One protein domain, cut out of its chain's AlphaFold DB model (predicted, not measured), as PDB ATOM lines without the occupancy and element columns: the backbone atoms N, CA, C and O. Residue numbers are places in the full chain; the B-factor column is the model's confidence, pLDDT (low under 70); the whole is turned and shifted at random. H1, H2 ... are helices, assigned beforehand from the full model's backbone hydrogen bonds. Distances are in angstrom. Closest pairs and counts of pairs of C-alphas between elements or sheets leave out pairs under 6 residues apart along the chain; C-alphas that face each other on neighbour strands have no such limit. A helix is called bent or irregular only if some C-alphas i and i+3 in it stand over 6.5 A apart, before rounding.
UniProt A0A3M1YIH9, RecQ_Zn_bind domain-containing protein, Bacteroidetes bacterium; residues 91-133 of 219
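AT A GLANCE: This is residues 91 to 133 of the 219 residues of the protein "RecQ_Zn_bind domain-containing protein" of Bacteroidetes bacterium (UniProt A0A3M1YIH9). One long helix, H1, makes most of the length of a rod, and a short helix, H2, folds back beside its far end in a lopsided helical hairpin. The other end of the rod, residues 91 to 108, of which 96 to 108 belong to H1, sticks out free. The printed part has 43 residues with two named helices, H1 then H2, and no named strand; its class is all helix. The whole is extended, with a radius of gyration of the C-alphas of 15.0 A, and it spans 51 by 19 by 10 A.

IN THESE COORDINATES: H1 is the longest helix, residues 96 to 118, and measures 32.3 A from first to last C-alpha. It begins at C-alpha 96 at (-60.804, -21.917, -14.926) and ends at C-alpha 118 at (-32.360, -34.185, -23.917). H2, residues 124 to 131, measures 10.9 A and ends at C-alpha 131 at (-36.212, -19.903, -26.394). Neither helix is bent.

HOW THE PARTS SIT: H1 touches H2 with residues 112 to 116 alone. The closest C-alphas of the two helices are those of Tyr 116 and Ile 127, 6.3 A apart. Their lines stand at a shallow tilt of 20 degrees, and they run opposite ways. H1 and H2 form a helical hairpin, and their centres are 17.1 A apart. In both H1 and H2 every backbone O i to N i+4 pair is within hydrogen-bond range.

THE WHOLE: The two C-alphas farthest apart are those of Asn 91 and His 121, at 51.7 A. The first and last printed C-alphas, those of Asn 91 and Gly 133, are 41.0 A apart. The link from H1 to H2, with 5 residues between them, is tight. The printed part has no cut. The mean pLDDT of the printed part is 95.3, and no printed residue is under 70.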
ATOM      1  N   ASN A  91     -67.526 -18.527  -1.457       84.19
ATOM      2  CA  ASN A  91     -67.187 -17.416  -2.350       84.19
ATOM      3  C   ASN A  91     -65.823 -17.616  -3.034       84.19
ATOM      4  O   ASN A  91     -65.363 -16.751  -3.777       84.19
ATOM      5  N   PHE A  92     -65.151 -18.742  -2.775       84.19
ATOM      6  CA  PHE A  92     -63.881 -19.071  -3.404       84.19
ATOM      7  C   PHE A  92     -64.121 -19.587  -4.825       84.19
ATOM      8  O   PHE A  92     -64.640 -20.686  -5.028       84.19
ATOM      9  N   TYR A  93     -63.714 -18.798  -5.814       86.88
ATOM     10  CA  TYR A  93     -63.844 -19.132  -7.227       86.88
ATOM     11  C   TYR A  93     -62.482 -19.059  -7.918       86.88
ATOM     12  O   TYR A  93     -61.806 -18.032  -7.886       86.88
ATOM     13  N   ILE A  94     -62.085 -20.151  -8.575       87.38
ATOM     14  CA  ILE A  94     -60.914 -20.172  -9.454       87.38
ATOM     15  C   ILE A  94     -61.401 -19.937 -10.878       87.38
ATOM     16  O   ILE A  94     -62.169 -20.737 -11.417       87.38
ATOM     17  N   ASN A  95     -60.907 -18.876 -11.515       92.56
ATOM     18  CA  ASN A  95     -61.137 -18.665 -12.937       92.56
ATOM     19  C   ASN A  95     -60.476 -19.798 -13.733       92.56
ATOM     20  O   ASN A  95     -59.255 -19.846 -13.894       92.56
ATOM     21  N   ARG A  96     -61.297 -20.726 -14.233       94.00
ATOM     22  CA  ARG A  96     -60.804 -21.917 -14.926       94.00
ATOM     23  C   ARG A  96     -60.015 -21.581 -16.186       94.00
ATOM     24  O   ARG A  96     -59.028 -22.250 -16.463       94.00
ATOM     25  N   ARG A  97     -60.411 -20.543 -16.923       95.50
ATOM     26  CA  ARG A  97     -59.696 -20.122 -18.131       95.50
ATOM     27  C   ARG A  97     -58.274 -19.685 -17.792       95.50
ATOM     28  O   ARG A  97     -57.328 -20.203 -18.369       95.50
ATOM     29  N   GLU A  98     -58.134 -18.798 -16.813       95.38
ATOM     30  CA  GLU A  98     -56.827 -18.309 -16.371       95.38
ATOM     31  C   GLU A  98     -55.970 -19.438 -15.774       95.38
ATOM     32  O   GLU A  98     -54.765 -19.514 -16.012       95.38
ATOM     33  N   PHE A  99     -56.593 -20.360 -15.035       95.56
ATOM     34  CA  PHE A  99     -55.915 -21.543 -14.513       95.56
ATOM     35  C   PHE A  99     -55.341 -22.421 -15.633       95.56
ATOM     36  O   PHE A  99     -54.171 -22.798 -15.573       95.56
ATOM     37  N   GLU A 100     -56.134 -22.733 -16.660       97.00
ATOM     38  CA  GLU A 100     -55.672 -23.545 -17.791       97.00
ATOM     39  C   GLU A 100     -54.606 -22.808 -18.621       97.00
ATOM     40  O   GLU A 100     -53.628 -23.430 -19.036       97.00
ATOM     41  N   GLU A 101     -54.718 -21.488 -18.804       97.31
ATOM     42  CA  GLU A 101     -53.685 -20.663 -19.453       97.31
ATOM     43  C   GLU A 101     -52.353 -20.723 -18.682       97.31
ATOM     44  O   GLU A 101     -51.306 -21.025 -19.262       97.31
ATOM     45  N   ARG A 102     -52.382 -20.540 -17.355       97.00
ATOM     46  CA  ARG A 102     -51.192 -20.668 -16.492       97.00
ATOM     47  C   ARG A 102     -50.608 -22.078 -16.538       97.00
ATOM     48  O   ARG A 102     -49.393 -22.239 -16.655       97.00
ATOM     49  N   LYS A 103     -51.460 -23.104 -16.477       97.38
ATOM     50  CA  LYS A 103     -51.051 -24.513 -16.565       97.38
ATOM     51  C   LYS A 103     -50.372 -24.811 -17.899       97.38
ATOM     52  O   LYS A 103     -49.347 -25.493 -17.912       97.38
ATOM     53  N   LYS A 104     -50.902 -24.278 -19.003       98.06
ATOM     54  CA  LYS A 104     -50.302 -24.396 -20.334       98.06
ATOM     55  C   LYS A 104     -48.910 -23.764 -20.366       98.06
ATOM     56  O   LYS A 104     -47.963 -24.451 -20.720       98.06
ATOM     57  N   ILE A 105     -48.759 -22.525 -19.894       97.81
ATOM     58  CA  ILE A 105     -47.454 -21.840 -19.846       97.81
ATOM     59  C   ILE A 105     -46.422 -22.659 -19.058       97.81
ATOM     60  O   ILE A 105     -45.282 -22.810 -19.494       97.81
ATOM     61  N   ILE A 106     -46.801 -23.198 -17.897       97.88
ATOM     62  CA  ILE A 106     -45.901 -24.028 -17.081       97.88
ATOM     63  C   ILE A 106     -45.510 -25.305 -17.832       97.88
ATOM     64  O   ILE A 106     -44.338 -25.684 -17.832       97.88
ATOM     65  N   LYS A 107     -46.470 -25.951 -18.502       98.25
ATOM     66  CA  LYS A 107     -46.220 -27.148 -19.309       98.25
ATOM     67  C   LYS A 107     -45.259 -26.856 -20.462       98.25
ATOM     68  O   LYS A 107     -44.309 -27.613 -20.647       98.25
ATOM     69  N   ASP A 108     -45.462 -25.756 -21.177       97.62
ATOM     70  CA  ASP A 108     -44.626 -25.349 -22.309       97.62
ATOM     71  C   ASP A 108     -43.188 -25.045 -21.843       97.62
ATOM     72  O   ASP A 108     -42.222 -25.513 -22.448       97.62
ATOM     73  N   LYS A 109     -43.021 -24.369 -20.696       97.50
ATOM     74  CA  LYS A 109     -41.704 -24.147 -20.066       97.50
ATOM     75  C   LYS A 109     -41.006 -25.455 -19.696       97.50
ATOM     76  O   LYS A 109     -39.806 -25.603 -19.924       97.50
ATOM     77  N   MET A 110     -41.746 -26.409 -19.131       98.06
ATOM     78  CA  MET A 110     -41.199 -27.721 -18.781       98.06
ATOM     79  C   MET A 110     -40.748 -28.481 -20.031       98.06
ATOM     80  O   MET A 110     -39.658 -29.047 -20.042       98.06
ATOM     81  N   GLN A 111     -41.551 -28.459 -21.096       98.06
ATOM     82  CA  GLN A 111     -41.197 -29.074 -22.375       98.06
ATOM     83  C   GLN A 111     -39.947 -28.438 -22.990       98.06
ATOM     84  O   GLN A 111     -39.065 -29.166 -23.437       98.06
ATOM     85  N   ALA A 112     -39.825 -27.109 -22.948       97.38
ATOM     86  CA  ALA A 112     -38.629 -26.412 -23.409       97.38
ATOM     87  C   ALA A 112     -37.376 -26.836 -22.626       97.38
ATOM     88  O   ALA A 112     -36.328 -27.078 -23.222       97.38
ATOM     89  N   MET A 113     -37.487 -27.003 -21.303       97.06
ATOM     90  CA  MET A 113     -36.362 -27.455 -20.481       97.06
ATOM     91  C   MET A 113     -36.000 -28.926 -20.741       97.06
ATOM     92  O   MET A 113     -34.822 -29.266 -20.834       97.06
ATOM     93  N   LEU A 114     -36.998 -29.795 -20.930       97.75
ATOM     94  CA  LEU A 114     -36.771 -31.185 -21.339       97.75
ATOM     95  C   LEU A 114     -36.070 -31.260 -22.696       97.75
ATOM     96  O   LEU A 114     -35.119 -32.024 -22.849       97.75
ATOM     97  N   PHE A 115     -36.496 -30.450 -23.665       97.25
ATOM     98  CA  PHE A 115     -35.846 -30.349 -24.968       97.25
ATOM     99  C   PHE A 115     -34.400 -29.858 -24.836       97.25
ATOM    100  O   PHE A 115     -33.490 -30.469 -25.398       97.25
ATOM    101  N   TYR A 116     -34.171 -28.815 -24.030       96.75
ATOM    102  CA  TYR A 116     -32.829 -28.313 -23.746       96.75
ATOM    103  C   TYR A 116     -31.923 -29.391 -23.159       96.75
ATOM    104  O   TYR A 116     -30.790 -29.490 -23.606       96.75
ATOM    105  N   ALA A 117     -32.400 -30.195 -22.205       95.50
ATOM    106  CA  ALA A 117     -31.601 -31.226 -21.545       95.50
ATOM    107  C   ALA A 117     -31.369 -32.468 -22.427       95.50
ATOM    108  O   ALA A 117     -30.252 -32.977 -22.490       95.50
ATOM    109  N   SER A 118     -32.398 -32.934 -23.138       95.38
ATOM    110  CA  SER A 118     -32.360 -34.185 -23.917       95.38
ATOM    111  C   SER A 118     -31.762 -34.051 -25.322       95.38
ATOM    112  O   SER A 118     -31.379 -35.053 -25.926       95.38
ATOM    113  N   SER A 119     -31.666 -32.835 -25.867       94.38
ATOM    114  CA  SER A 119     -31.090 -32.623 -27.196       94.38
ATOM    115  C   SER A 119     -29.572 -32.829 -27.199       94.38
ATOM    116  O   SER A 119     -28.818 -31.977 -26.735       94.38
ATOM    117  N   ASN A 120     -29.128 -33.906 -27.844       93.00
ATOM    118  CA  ASN A 120     -27.706 -34.236 -27.999       93.00
ATOM    119  C   ASN A 120     -27.131 -33.887 -29.385       93.00
ATOM    120  O   ASN A 120     -25.978 -34.186 -29.666       93.00
ATOM    121  N   HIS A 121     -27.929 -33.278 -30.268       90.88
ATOM    122  CA  HIS A 121     -27.545 -33.003 -31.661       90.88
ATOM    123  C   HIS A 121     -27.586 -31.511 -32.028       90.88
ATOM    124  O   HIS A 121     -26.946 -31.090 -32.993       90.88
ATOM    125  N   ILE A 122     -28.288 -30.685 -31.246       94.38
ATOM    126  CA  ILE A 122     -28.352 -29.230 -31.429       94.38
ATOM    127  C   ILE A 122     -27.471 -28.547 -30.383       94.38
ATOM    128  O   ILE A 122     -27.483 -28.901 -29.207       94.38
ATOM    129  N   CYS A 123     -26.719 -27.531 -30.807       95.69
ATOM    130  CA  CYS A 123     -25.920 -26.700 -29.913       95.69
ATOM    131  C   CYS A 123     -26.774 -26.107 -28.774       95.69
ATOM    132  O   CYS A 123     -27.755 -25.410 -29.038       95.69
ATOM    133  N   ARG A 124     -26.344 -26.295 -27.517       96.44
ATOM    134  CA  ARG A 124     -27.055 -25.805 -26.318       96.44
ATOM    135  C   ARG A 124     -27.349 -24.304 -26.373       96.44
ATOM    136  O   ARG A 124     -28.448 -23.878 -26.036       96.44
ATOM    137  N   SER A 125     -26.389 -23.506 -26.849       96.50
ATOM    138  CA  SER A 125     -26.549 -22.051 -26.978       96.50
ATOM    139  C   SER A 125     -27.632 -21.672 -27.986       96.50
ATOM    140  O   SER A 125     -28.349 -20.709 -27.759       96.50
ATOM    141  N   ARG A 126     -27.782 -22.427 -29.082       96.75
ATOM    142  CA  ARG A 126     -28.830 -22.162 -30.077       96.75
ATOM    143  C   ARG A 126     -30.217 -22.456 -29.520       96.75
ATOM    144  O   ARG A 126     -31.131 -21.682 -29.757       96.75
ATOM    145  N   ILE A 127     -30.357 -23.543 -28.758       96.81
ATOM    146  CA  ILE A 127     -31.620 -23.875 -28.082       96.81
ATOM    147  C   ILE A 127     -32.005 -22.755 -27.110       96.81
ATOM    148  O   ILE A 127     -33.147 -22.304 -27.109       96.81
ATOM    149  N   LEU A 128     -31.040 -22.284 -26.313       96.75
ATOM    150  CA  LEU A 128     -31.261 -21.213 -25.345       96.75
ATOM    151  C   LEU A 128     -31.681 -19.904 -26.023       96.75
ATOM    152  O   LEU A 128     -32.670 -19.304 -25.624       96.75
ATOM    153  N   LEU A 129     -30.957 -19.484 -27.061       96.94
ATOM    154  CA  LEU A 129     -31.256 -18.255 -27.800       96.94
ATOM    155  C   LEU A 129     -32.619 -18.339 -28.500       96.94
ATOM    156  O   LEU A 129     -33.426 -17.420 -28.384       96.94
ATOM    157  N   SER A 130     -32.948 -19.487 -29.095       95.81
ATOM    158  CA  SER A 130     -34.259 -19.707 -29.710       95.81
ATOM    159  C   SER A 130     -35.406 -19.603 -28.702       95.81
ATOM    160  O   SER A 130     -36.452 -19.055 -29.044       95.81
ATOM    161  N   TYR A 131     -35.217 -20.062 -27.459       96.31
ATOM    162  CA  TYR A 131     -36.212 -19.903 -26.394       96.31
ATOM    163  C   TYR A 131     -36.490 -18.425 -26.062       96.31
ATOM    164  O   TYR A 131     -37.619 -18.077 -25.717       96.31
ATOM    165  N   PHE A 132     -35.494 -17.548 -26.218       96.81
ATOM    166  CA  PHE A 132     -35.629 -16.098 -26.045       96.81
ATOM    167  C   PHE A 132     -35.977 -15.341 -27.341       96.81
ATOM    168  O   PHE A 132     -36.009 -14.114 -27.338       96.81
ATOM    169  N   GLY A 133     -36.298 -16.052 -28.429       95.75
ATOM    170  CA  GLY A 133     -36.740 -15.457 -29.696       95.75
ATOM    171  C   GLY A 133     -35.625 -15.169 -30.706       95.75
ATOM    172  O   GLY A 133     -35.880 -14.521 -31.717       95.75
TER     173      GLY A 133